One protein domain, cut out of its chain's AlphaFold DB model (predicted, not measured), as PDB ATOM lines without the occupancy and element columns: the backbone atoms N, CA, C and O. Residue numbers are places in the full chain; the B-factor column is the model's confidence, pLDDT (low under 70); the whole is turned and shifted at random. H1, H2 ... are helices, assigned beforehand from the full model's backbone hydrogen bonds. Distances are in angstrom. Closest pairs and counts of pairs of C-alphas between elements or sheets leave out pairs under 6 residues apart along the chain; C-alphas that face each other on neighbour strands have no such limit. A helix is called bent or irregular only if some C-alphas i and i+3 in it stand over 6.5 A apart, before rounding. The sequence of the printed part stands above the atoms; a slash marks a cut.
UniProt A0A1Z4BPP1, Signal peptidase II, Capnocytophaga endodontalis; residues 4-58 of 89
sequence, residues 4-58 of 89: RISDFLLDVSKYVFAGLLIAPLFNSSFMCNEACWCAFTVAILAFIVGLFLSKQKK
ATOM      1  N   ARG A   4      -8.364  31.088  33.380       59.50
ATOM      2  CA  ARG A   4      -8.938  32.065  32.443       59.50
ATOM      3  C   ARG A   4     -10.450  31.895  32.253       59.50
ATOM      4  O   ARG A   4     -11.153  32.886  32.153       59.50
ATOM      5  N   ILE A   5     -10.966  30.662  32.257       69.44
ATOM      6  CA  ILE A   5     -12.386  30.417  31.950       69.44
ATOM      7  C   ILE A   5     -13.315  30.854  33.089       69.44
ATOM      8  O   ILE A   5     -14.403  31.348  32.822       69.44
ATOM      9  N   SER A   6     -12.882  30.718  34.352       67.06
ATOM     10  CA  SER A   6     -13.680  31.163  35.499       67.06
ATOM     11  C   SER A   6     -13.764  32.676  35.573       67.06
ATOM     12  O   SER A   6     -14.807  33.189  35.951       67.06
ATOM     13  N   ASP A   7     -12.687  33.373  35.208       68.81
ATOM     14  CA  ASP A   7     -12.656  34.833  35.215       68.81
ATOM     15  C   ASP A   7     -13.563  35.385  34.108       68.81
ATOM     16  O   ASP A   7     -14.352  36.284  34.367       68.81
ATOM     17  N   PHE A   8     -13.561  34.761  32.923       69.75
ATOM     18  CA  PHE A   8     -14.511  35.082  31.850       69.75
ATOM     19  C   PHE A   8     -15.969  34.791  32.233       69.75
ATOM     20  O   PHE A   8     -16.837  35.640  32.038       69.75
ATOM     21  N   LEU A   9     -16.252  33.614  32.802       69.56
ATOM     22  CA  LEU A   9     -17.596  33.261  33.275       69.56
ATOM     23  C   LEU A   9     -18.072  34.203  34.386       69.56
ATOM     24  O   LEU A   9     -19.234  34.599  34.385       69.56
ATOM     25  N   LEU A  10     -17.186  34.595  35.305       71.69
ATOM     26  CA  LEU A  10     -17.496  35.563  36.354       71.69
ATOM     27  C   LEU A  10     -17.799  36.941  35.776       71.69
ATOM     28  O   LEU A  10     -18.787  37.551  36.184       71.69
ATOM     29  N   ASP A  11     -17.004  37.407  34.817       78.25
ATOM     30  CA  ASP A  11     -17.193  38.730  34.232       78.25
ATOM     31  C   ASP A  11     -18.523  38.802  33.470       78.25
ATOM     32  O   ASP A  11     -19.313  39.710  33.711       78.25
ATOM     33  N   VAL A  12     -18.857  37.778  32.672       77.19
ATOM     34  CA  VAL A  12     -20.160  37.673  31.987       77.19
ATOM     35  C   VAL A  12     -21.311  37.536  32.988       77.19
ATOM     36  O   VAL A  12     -22.325  38.228  32.866       77.19
ATOM     37  N   SER A  13     -21.155  36.696  34.018       73.12
ATOM     38  CA  SER A  13     -22.204  36.481  35.020       73.12
ATOM     39  C   SER A  13     -22.571  37.757  35.773       73.12
ATOM     40  O   SER A  13     -23.740  37.930  36.103       73.12
ATOM     41  N   LYS A  14     -21.631  38.692  35.990       80.06
ATOM     42  CA  LYS A  14     -21.919  39.949  36.701       80.06
ATOM     43  C   LYS A  14     -22.903  40.824  35.925       80.06
ATOM     44  O   LYS A  14     -23.784  41.431  36.529       80.06
ATOM     45  N   TYR A  15     -22.775  40.865  34.600       79.69
ATOM     46  CA  TYR A  15     -23.651  41.667  33.748       79.69
ATOM     47  C   TYR A  15     -25.027  41.016  33.602       79.69
ATOM     48  O   TYR A  15     -26.041  41.707  33.668       79.69
ATOM     49  N   VAL A  16     -25.073  39.684  33.495       78.69
ATOM     50  CA  VAL A  16     -26.334  38.925  33.479       78.69
ATOM     51  C   VAL A  16     -27.077  39.081  34.809       78.69
ATOM     52  O   VAL A  16     -28.281  39.322  34.816       78.69
ATOM     53  N   PHE A  17     -26.365  39.012  35.936       77.25
ATOM     54  CA  PHE A  17     -26.959  39.161  37.265       77.25
ATOM     55  C   PHE A  17     -27.438  40.591  37.529       77.25
ATOM     56  O   PHE A  17     -28.510  40.782  38.097       77.25
ATOM     57  N   ALA A  18     -26.687  41.597  37.073       79.25
ATOM     58  CA  ALA A  18     -27.123  42.987  37.123       79.25
ATOM     59  C   ALA A  18     -28.404  43.190  36.302       79.25
ATOM     60  O   ALA A  18     -29.366  43.736  36.824       79.25
ATOM     61  N   GLY A  19     -28.460  42.683  35.065       76.00
ATOM     62  CA  GLY A  19     -29.664  42.751  34.231       76.00
ATOM     63  C   GLY A  19     -30.869  42.052  34.865       76.00
ATOM     64  O   GLY A  19     -31.965  42.601  34.851       76.00
ATOM     65  N   LEU A  20     -30.666  40.891  35.491       74.81
ATOM     66  CA  LEU A  20     -31.723  40.153  36.187       74.81
ATOM     67  C   LEU A  20     -32.218  40.873  37.453       74.81
ATOM     68  O   LEU A  20     -33.404  40.813  37.758       74.81
ATOM     69  N   LEU A  21     -31.333  41.556  38.185       71.31
ATOM     70  CA  LEU A  21     -31.706  42.364  39.352       71.31
ATOM     71  C   LEU A  21     -32.398  43.670  38.960       71.31
ATOM     72  O   LEU A  21     -33.301  44.110  39.665       71.31
ATOM     73  N   ILE A  22     -31.974  44.288  37.858       71.38
ATOM     74  CA  ILE A  22     -32.486  45.576  37.384       71.38
ATOM     75  C   ILE A  22     -33.777  45.417  36.554       71.38
ATOM     76  O   ILE A  22     -34.623  46.306  36.574       71.38
ATOM     77  N   ALA A  23     -33.988  44.306  35.845       69.81
ATOM     78  CA  ALA A  23     -35.179  44.116  35.007       69.81
ATOM     79  C   ALA A  23     -36.521  44.209  35.775       69.81
ATOM     80  O   ALA A  23     -37.441  44.854  35.267       69.81
ATOM     81  N   PRO A  24     -36.660  43.658  36.998       67.25
ATOM     82  CA  PRO A  24     -37.862  43.828  37.815       67.25
ATOM     83  C   PRO A  24     -38.082  45.272  38.290       67.25
ATOM     84  O   PRO A  24     -39.228  45.660  38.483       67.25
ATOM     85  N   LEU A  25     -37.017  46.078  38.439       65.38
ATOM     86  CA  LEU A  25     -37.118  47.496  38.827       65.38
ATOM     87  C   LEU A  25     -37.795  48.353  37.748       65.38
ATOM     88  O   LEU A  25     -38.421  49.356  38.076       65.38
ATOM     89  N   PHE A  26     -37.694  47.962  36.474       69.06
ATOM     90  CA  PHE A  26     -38.327  48.670  35.356       69.06
ATOM     91  C   PHE A  26     -39.717  48.146  34.998       69.06
ATOM     92  O   PHE A  26     -40.417  48.758  34.193       69.06
ATOM     93  N   ASN A  27     -40.133  47.022  35.580       63.25
ATOM     94  CA  ASN A  27     -41.444  46.460  35.321       63.25
ATOM     95  C   ASN A  27     -42.426  46.934  36.399       63.25
ATOM     96  O   ASN A  27     -42.549  46.347  37.476       63.25
ATOM     97  N   SER A  28     -43.147  48.011  36.078       56.72
ATOM     98  CA  SER A  28     -44.169  48.633  36.925       56.72
ATOM     99  C   SER A  28     -45.282  47.671  37.358       56.72
ATOM    100  O   SER A  28     -45.955  47.932  38.350       56.72
ATOM    101  N   SER A  29     -45.452  46.530  36.681       56.91
ATOM    102  CA  SER A  29     -46.431  45.505  37.057       56.91
ATOM    103  C   SER A  29     -46.032  44.682  38.290       56.91
ATOM    104  O   SER A  29     -46.913  44.124  38.939       56.91
ATOM    105  N   PHE A  30     -44.748  44.631  38.670       55.31
ATOM    106  CA  PHE A  30     -44.314  43.985  39.922       55.31
ATOM    107  C   PHE A  30     -44.506  44.877  41.160       55.31
ATOM    108  O   PHE A  30     -44.449  44.383  42.284       55.31
ATOM    109  N   MET A  31     -44.766  46.176  40.965       53.78
ATOM    110  CA  MET A  31     -45.021  47.138  42.046       53.78
ATOM    111  C   MET A  31     -46.471  47.108  42.554       53.78
ATOM    112  O   MET A  31     -46.767  47.707  43.582       53.78
ATOM    113  N   CYS A  32     -47.387  46.413  41.869       54.56
ATOM    114  CA  CYS A  32     -48.817  46.426  42.202       54.56
ATOM    115  C   CYS A  32     -49.227  45.466  43.331       54.56
ATOM    116  O   CYS A  32     -50.414  45.368  43.627       54.56
ATOM    117  N   ASN A  33     -48.291  44.744  43.956       61.59
ATOM    118  CA  ASN A  33     -48.626  43.822  45.038       61.59
ATOM    119  C   ASN A  33     -47.607  43.933  46.178       61.59
ATOM    120  O   ASN A  33     -46.422  43.653  45.996       61.59
ATOM    121  N   GLU A  34     -48.073  44.326  47.359       63.84
ATOM    122  CA  GLU A  34     -47.267  44.579  48.564       63.84
ATOM    123  C   GLU A  34     -46.426  43.349  48.966       63.84
ATOM    124  O   GLU A  34     -45.295  43.457  49.442       63.84
ATOM    125  N   ALA A  35     -46.920  42.152  48.629       66.62
ATOM    126  CA  ALA A  35     -46.211  40.888  48.797       66.62
ATOM    127  C   ALA A  35     -45.002  40.705  47.853       66.62
ATOM    128  O   ALA A  35     -44.017  40.074  48.240       66.62
ATOM    129  N   CYS A  36     -45.036  41.255  46.633       68.00
ATOM    130  CA  CYS A  36     -43.912  41.175  45.688       68.00
ATOM    131  C   CYS A  36     -42.714  42.000  46.168       68.00
ATOM    132  O   CYS A  36     -41.574  41.548  46.053       68.00
ATOM    133  N   TRP A  37     -42.965  43.167  46.768       73.81
ATOM    134  CA  TRP A  37     -41.906  44.000  47.339       73.81
ATOM    135  C   TRP A  37     -41.209  43.308  48.519       73.81
ATOM    136  O   TRP A  37     -39.976  43.285  48.593       73.81
ATOM    137  N   CYS A  38     -41.991  42.660  49.389       75.06
ATOM    138  CA  CYS A  38     -41.481  41.835  50.486       75.06
ATOM    139  C   CYS A  38     -40.661  40.635  49.985       75.06
ATOM    140  O   CYS A  38     -39.562  40.380  50.478       75.06
ATOM    141  N   ALA A  39     -41.142  39.907  48.972       78.81
ATOM    142  CA  ALA A  39     -40.407  38.773  48.409       78.81
ATOM    143  C   ALA A  39     -39.069  39.205  47.779       78.81
ATOM    144  O   ALA A  39     -38.050  38.532  47.955       78.81
ATOM    145  N   PHE A  40     -39.048  40.354  47.100       79.12
ATOM    146  CA  PHE A  40     -37.842  40.913  46.492       79.12
ATOM    147  C   PHE A  40     -36.796  41.319  47.541       79.12
ATOM    148  O   PHE A  40     -35.617  40.983  47.408       79.12
ATOM    149  N   THR A  41     -37.219  41.967  48.630       81.31
ATOM    150  CA  THR A  41     -36.317  42.338  49.735       81.31
ATOM    151  C   THR A  41     -35.740  41.116  50.450       81.31
ATOM    152  O   THR A  41     -34.534  41.074  50.707       81.31
ATOM    153  N   VAL A  42     -36.554  40.087  50.710       85.50
ATOM    154  CA  VAL A  42     -36.082  38.826  51.312       85.50
ATOM    155  C   VAL A  42     -35.085  38.112  50.397       85.50
ATOM    156  O   VAL A  42     -34.051  37.637  50.871       85.50
ATOM    157  N   ALA A  43     -35.338  38.081  49.086       82.31
ATOM    158  CA  ALA A  43     -34.425  37.483  48.115       82.31
ATOM    159  C   ALA A  43     -33.067  38.204  48.069       82.31
ATOM    160  O   ALA A  43     -32.026  37.545  48.065       82.31
ATOM    161  N   ILE A  44     -33.055  39.543  48.103       85.62
ATOM    162  CA  ILE A  44     -31.817  40.336  48.151       85.62
ATOM    163  C   ILE A  44     -31.038  40.059  49.441       85.62
ATOM    164  O   ILE A  44     -29.828  39.830  49.386       85.62
ATOM    165  N   LEU A  45     -31.707  40.030  50.596       85.88
ATOM    166  CA  LEU A  45     -31.059  39.727  51.876       85.88
ATOM    167  C   LEU A  45     -30.461  38.317  51.890       85.88
ATOM    168  O   LEU A  45     -29.290  38.148  52.236       85.88
ATOM    169  N   ALA A  46     -31.226  37.315  51.455       85.06
ATOM    170  CA  ALA A  46     -30.754  35.939  51.346       85.06
ATOM    171  C   ALA A  46     -29.565  35.823  50.378       85.06
ATOM    172  O   ALA A  46     -28.608  35.097  50.655       85.06
ATOM    173  N   PHE A  47     -29.581  36.583  49.280       82.19
ATOM    174  CA  PHE A  47     -28.477  36.637  48.331       82.19
ATOM    175  C   PHE A  47     -27.215  37.252  48.946       82.19
ATOM    176  O   PHE A  47     -26.142  36.664  48.822       82.19
ATOM    177  N   ILE A  48     -27.324  38.375  49.666       84.00
ATOM    178  CA  ILE A  48     -26.189  39.017  50.353       84.00
ATOM    179  C   ILE A  48     -25.583  38.070  51.393       84.00
ATOM    180  O   ILE A  48     -24.365  37.874  51.407       84.00
ATOM    181  N   VAL A  49     -26.419  37.437  52.223       82.25
ATOM    182  CA  VAL A  49     -25.981  36.461  53.234       82.25
ATOM    183  C   VAL A  49     -25.320  35.251  52.567       82.25
ATOM    184  O   VAL A  49     -24.226  34.847  52.967       82.25
ATOM    185  N   GLY A  50     -25.917  34.718  51.497       81.12
ATOM    186  CA  GLY A  50     -25.351  33.627  50.704       81.12
ATOM    187  C   GLY A  50     -24.001  33.984  50.076       81.12
ATOM    188  O   GLY A  50     -23.077  33.168  50.086       81.12
ATOM    189  N   LEU A  51     -23.834  35.222  49.603       77.00
ATOM    190  CA  LEU A  51     -22.564  35.725  49.075       77.00
ATOM    191  C   LEU A  51     -21.502  35.857  50.176       77.00
ATOM    192  O   LEU A  51     -20.335  35.515  49.957       77.00
ATOM    193  N   PHE A  52     -21.901  36.317  51.365       74.62
ATOM    194  CA  PHE A  52     -21.024  36.468  52.527       74.62
ATOM    195  C   PHE A  52     -20.520  35.110  53.037       74.62
ATOM    196  O   PHE A  52     -19.317  34.930  53.248       74.62
ATOM    197  N   LEU A  53     -21.409  34.115  53.134       70.12
ATOM    198  CA  LEU A  53     -21.041  32.730  53.454       70.12
ATOM    199  C   LEU A  53     -20.178  32.101  52.348       70.12
ATOM    200  O   LEU A  53     -19.212  31.390  52.637       70.12
ATOM    201  N   SER A  54     -20.467  32.398  51.080       64.31
ATOM    202  CA  SER A  54     -19.677  31.916  49.940       64.31
ATOM    203  C   SER A  54     -18.236  32.452  49.961       64.31
ATOM    204  O   SER A  54     -17.296  31.739  49.594       64.31
ATOM    205  N   LYS A  55     -18.016  33.670  50.477       58.09
ATOM    206  CA  LYS A  55     -16.665  34.212  50.693       58.09
ATOM    207  C   LYS A  55     -15.902  33.523  51.830       58.09
ATOM    208  O   LYS A  55     -14.691  33.348  51.691       58.09
ATOM    209  N   GLN A  56     -16.562  33.057  52.894       55.28
ATOM    210  CA  GLN A  56     -15.875  32.345  53.987       55.28
ATOM    211  C   GLN A  56     -15.287  30.988  53.551       55.28
ATOM    212  O   GLN A  56     -14.247  30.571  54.063       55.28
ATOM    213  N   LYS A  57     -15.858  30.322  52.537       51.28
ATOM    214  CA  LYS A  57     -15.336  29.039  52.019       51.28
ATOM    215  C   LYS A  57     -14.114  29.141  51.096       51.28
ATOM    216  O   LYS A  57     -13.613  28.109  50.656       51.28
ATOM    217  N   LYS A  58     -13.584  30.339  50.819       51.31
ATOM    218  CA  LYS A  58     -12.337  30.508  50.040       51.31
ATOM    219  C   LYS A  58     -11.077  30.680  50.902       51.31
ATOM    220  O   LYS A  58      -9.999  30.867  50.347       51.31
TER     221      LYS A  58
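Overview. This is residues 4 to 58 of the 89 residues of the protein "Signal peptidase II" of Capnocytophaga endodontalis (UniProt A0A1Z4BPP1). Two long helices, H1 and H3, make the arms of a flat, open U, with the short helix H2 at the closed end and the space between the arms empty. H1 runs toward the closed end, the chain turns there through H2, and H3 runs back without meeting H1. The printed part has 55 residues with three named helices, in the order H1, H2, H3, and no named strand; the class is all helix. The whole is loose, with a radius of gyration of the C-alphas of 14.3 A, and its C-alphas span 43 by 23 by 8 A.

Arrangement. The two longest helices, H1 of residues 4 to 26 and H3 of residues 34 to 56, are apart, with no C-alpha of the one within 8 A of the other. H1 touches no helix. It is close to but not clearly touching H2, residues 28 to 32, with 1 pair of C-alphas within 8 A; the closest C-alphas are those of Pro 24 and Phe 30, 6.8 A apart. H2 and H3 touch only at the corner by their link, and only just, with 3 pairs of C-alphas within 8 A. Their closest C-alphas are those of Phe 30 and Cys 36, 6.4 A apart, and H3 touches H2 with residues 36 to 37 alone. In H3 every O i to N i+4 pair is within hydrogen-bond range, against 16 of 19 in H1 and 0 of 1 in H2, where 1 of 2 O i to N i+3 pairs is within range.

Along the chain. H1 begins at Arg 4, C-alpha (-8.938, 32.065, 32.443), and ends at Phe 26, 33.9 A from first to last C-alpha. It is irregular, but only just: C-alphas 21 and 24 are 6.51 A apart. H2 runs from Ser 28 to Cys 32, whose C-alpha is at (-48.817, 46.426, 42.202). H3 runs from Glu 34 to Gln 56, C-alpha (-15.875, 32.345, 53.987), and measures 34.1 A.

Size, cuts and confidence. The C-alphas farthest apart in the domain are those of Arg 4 and Cys 32, 43.5 A, while those of the first and last printed residues, Arg 4 and Lys 58, are 18.0 A apart. Residues 4 to 20 of H1 stand free, as do residues 31 to 39, of which 34 to 39 belong to H3, and residues 45 to 58, of which 45 to 56 belong to H3. The links H1 to H2 and H2 to H3 are tight, with 1 residue each, and the printed part has no cut. The mean pLDDT of the printed part is 71.1; 25 residues are under 70, namely 4 to 9, 23 to 36 and 54 to 58.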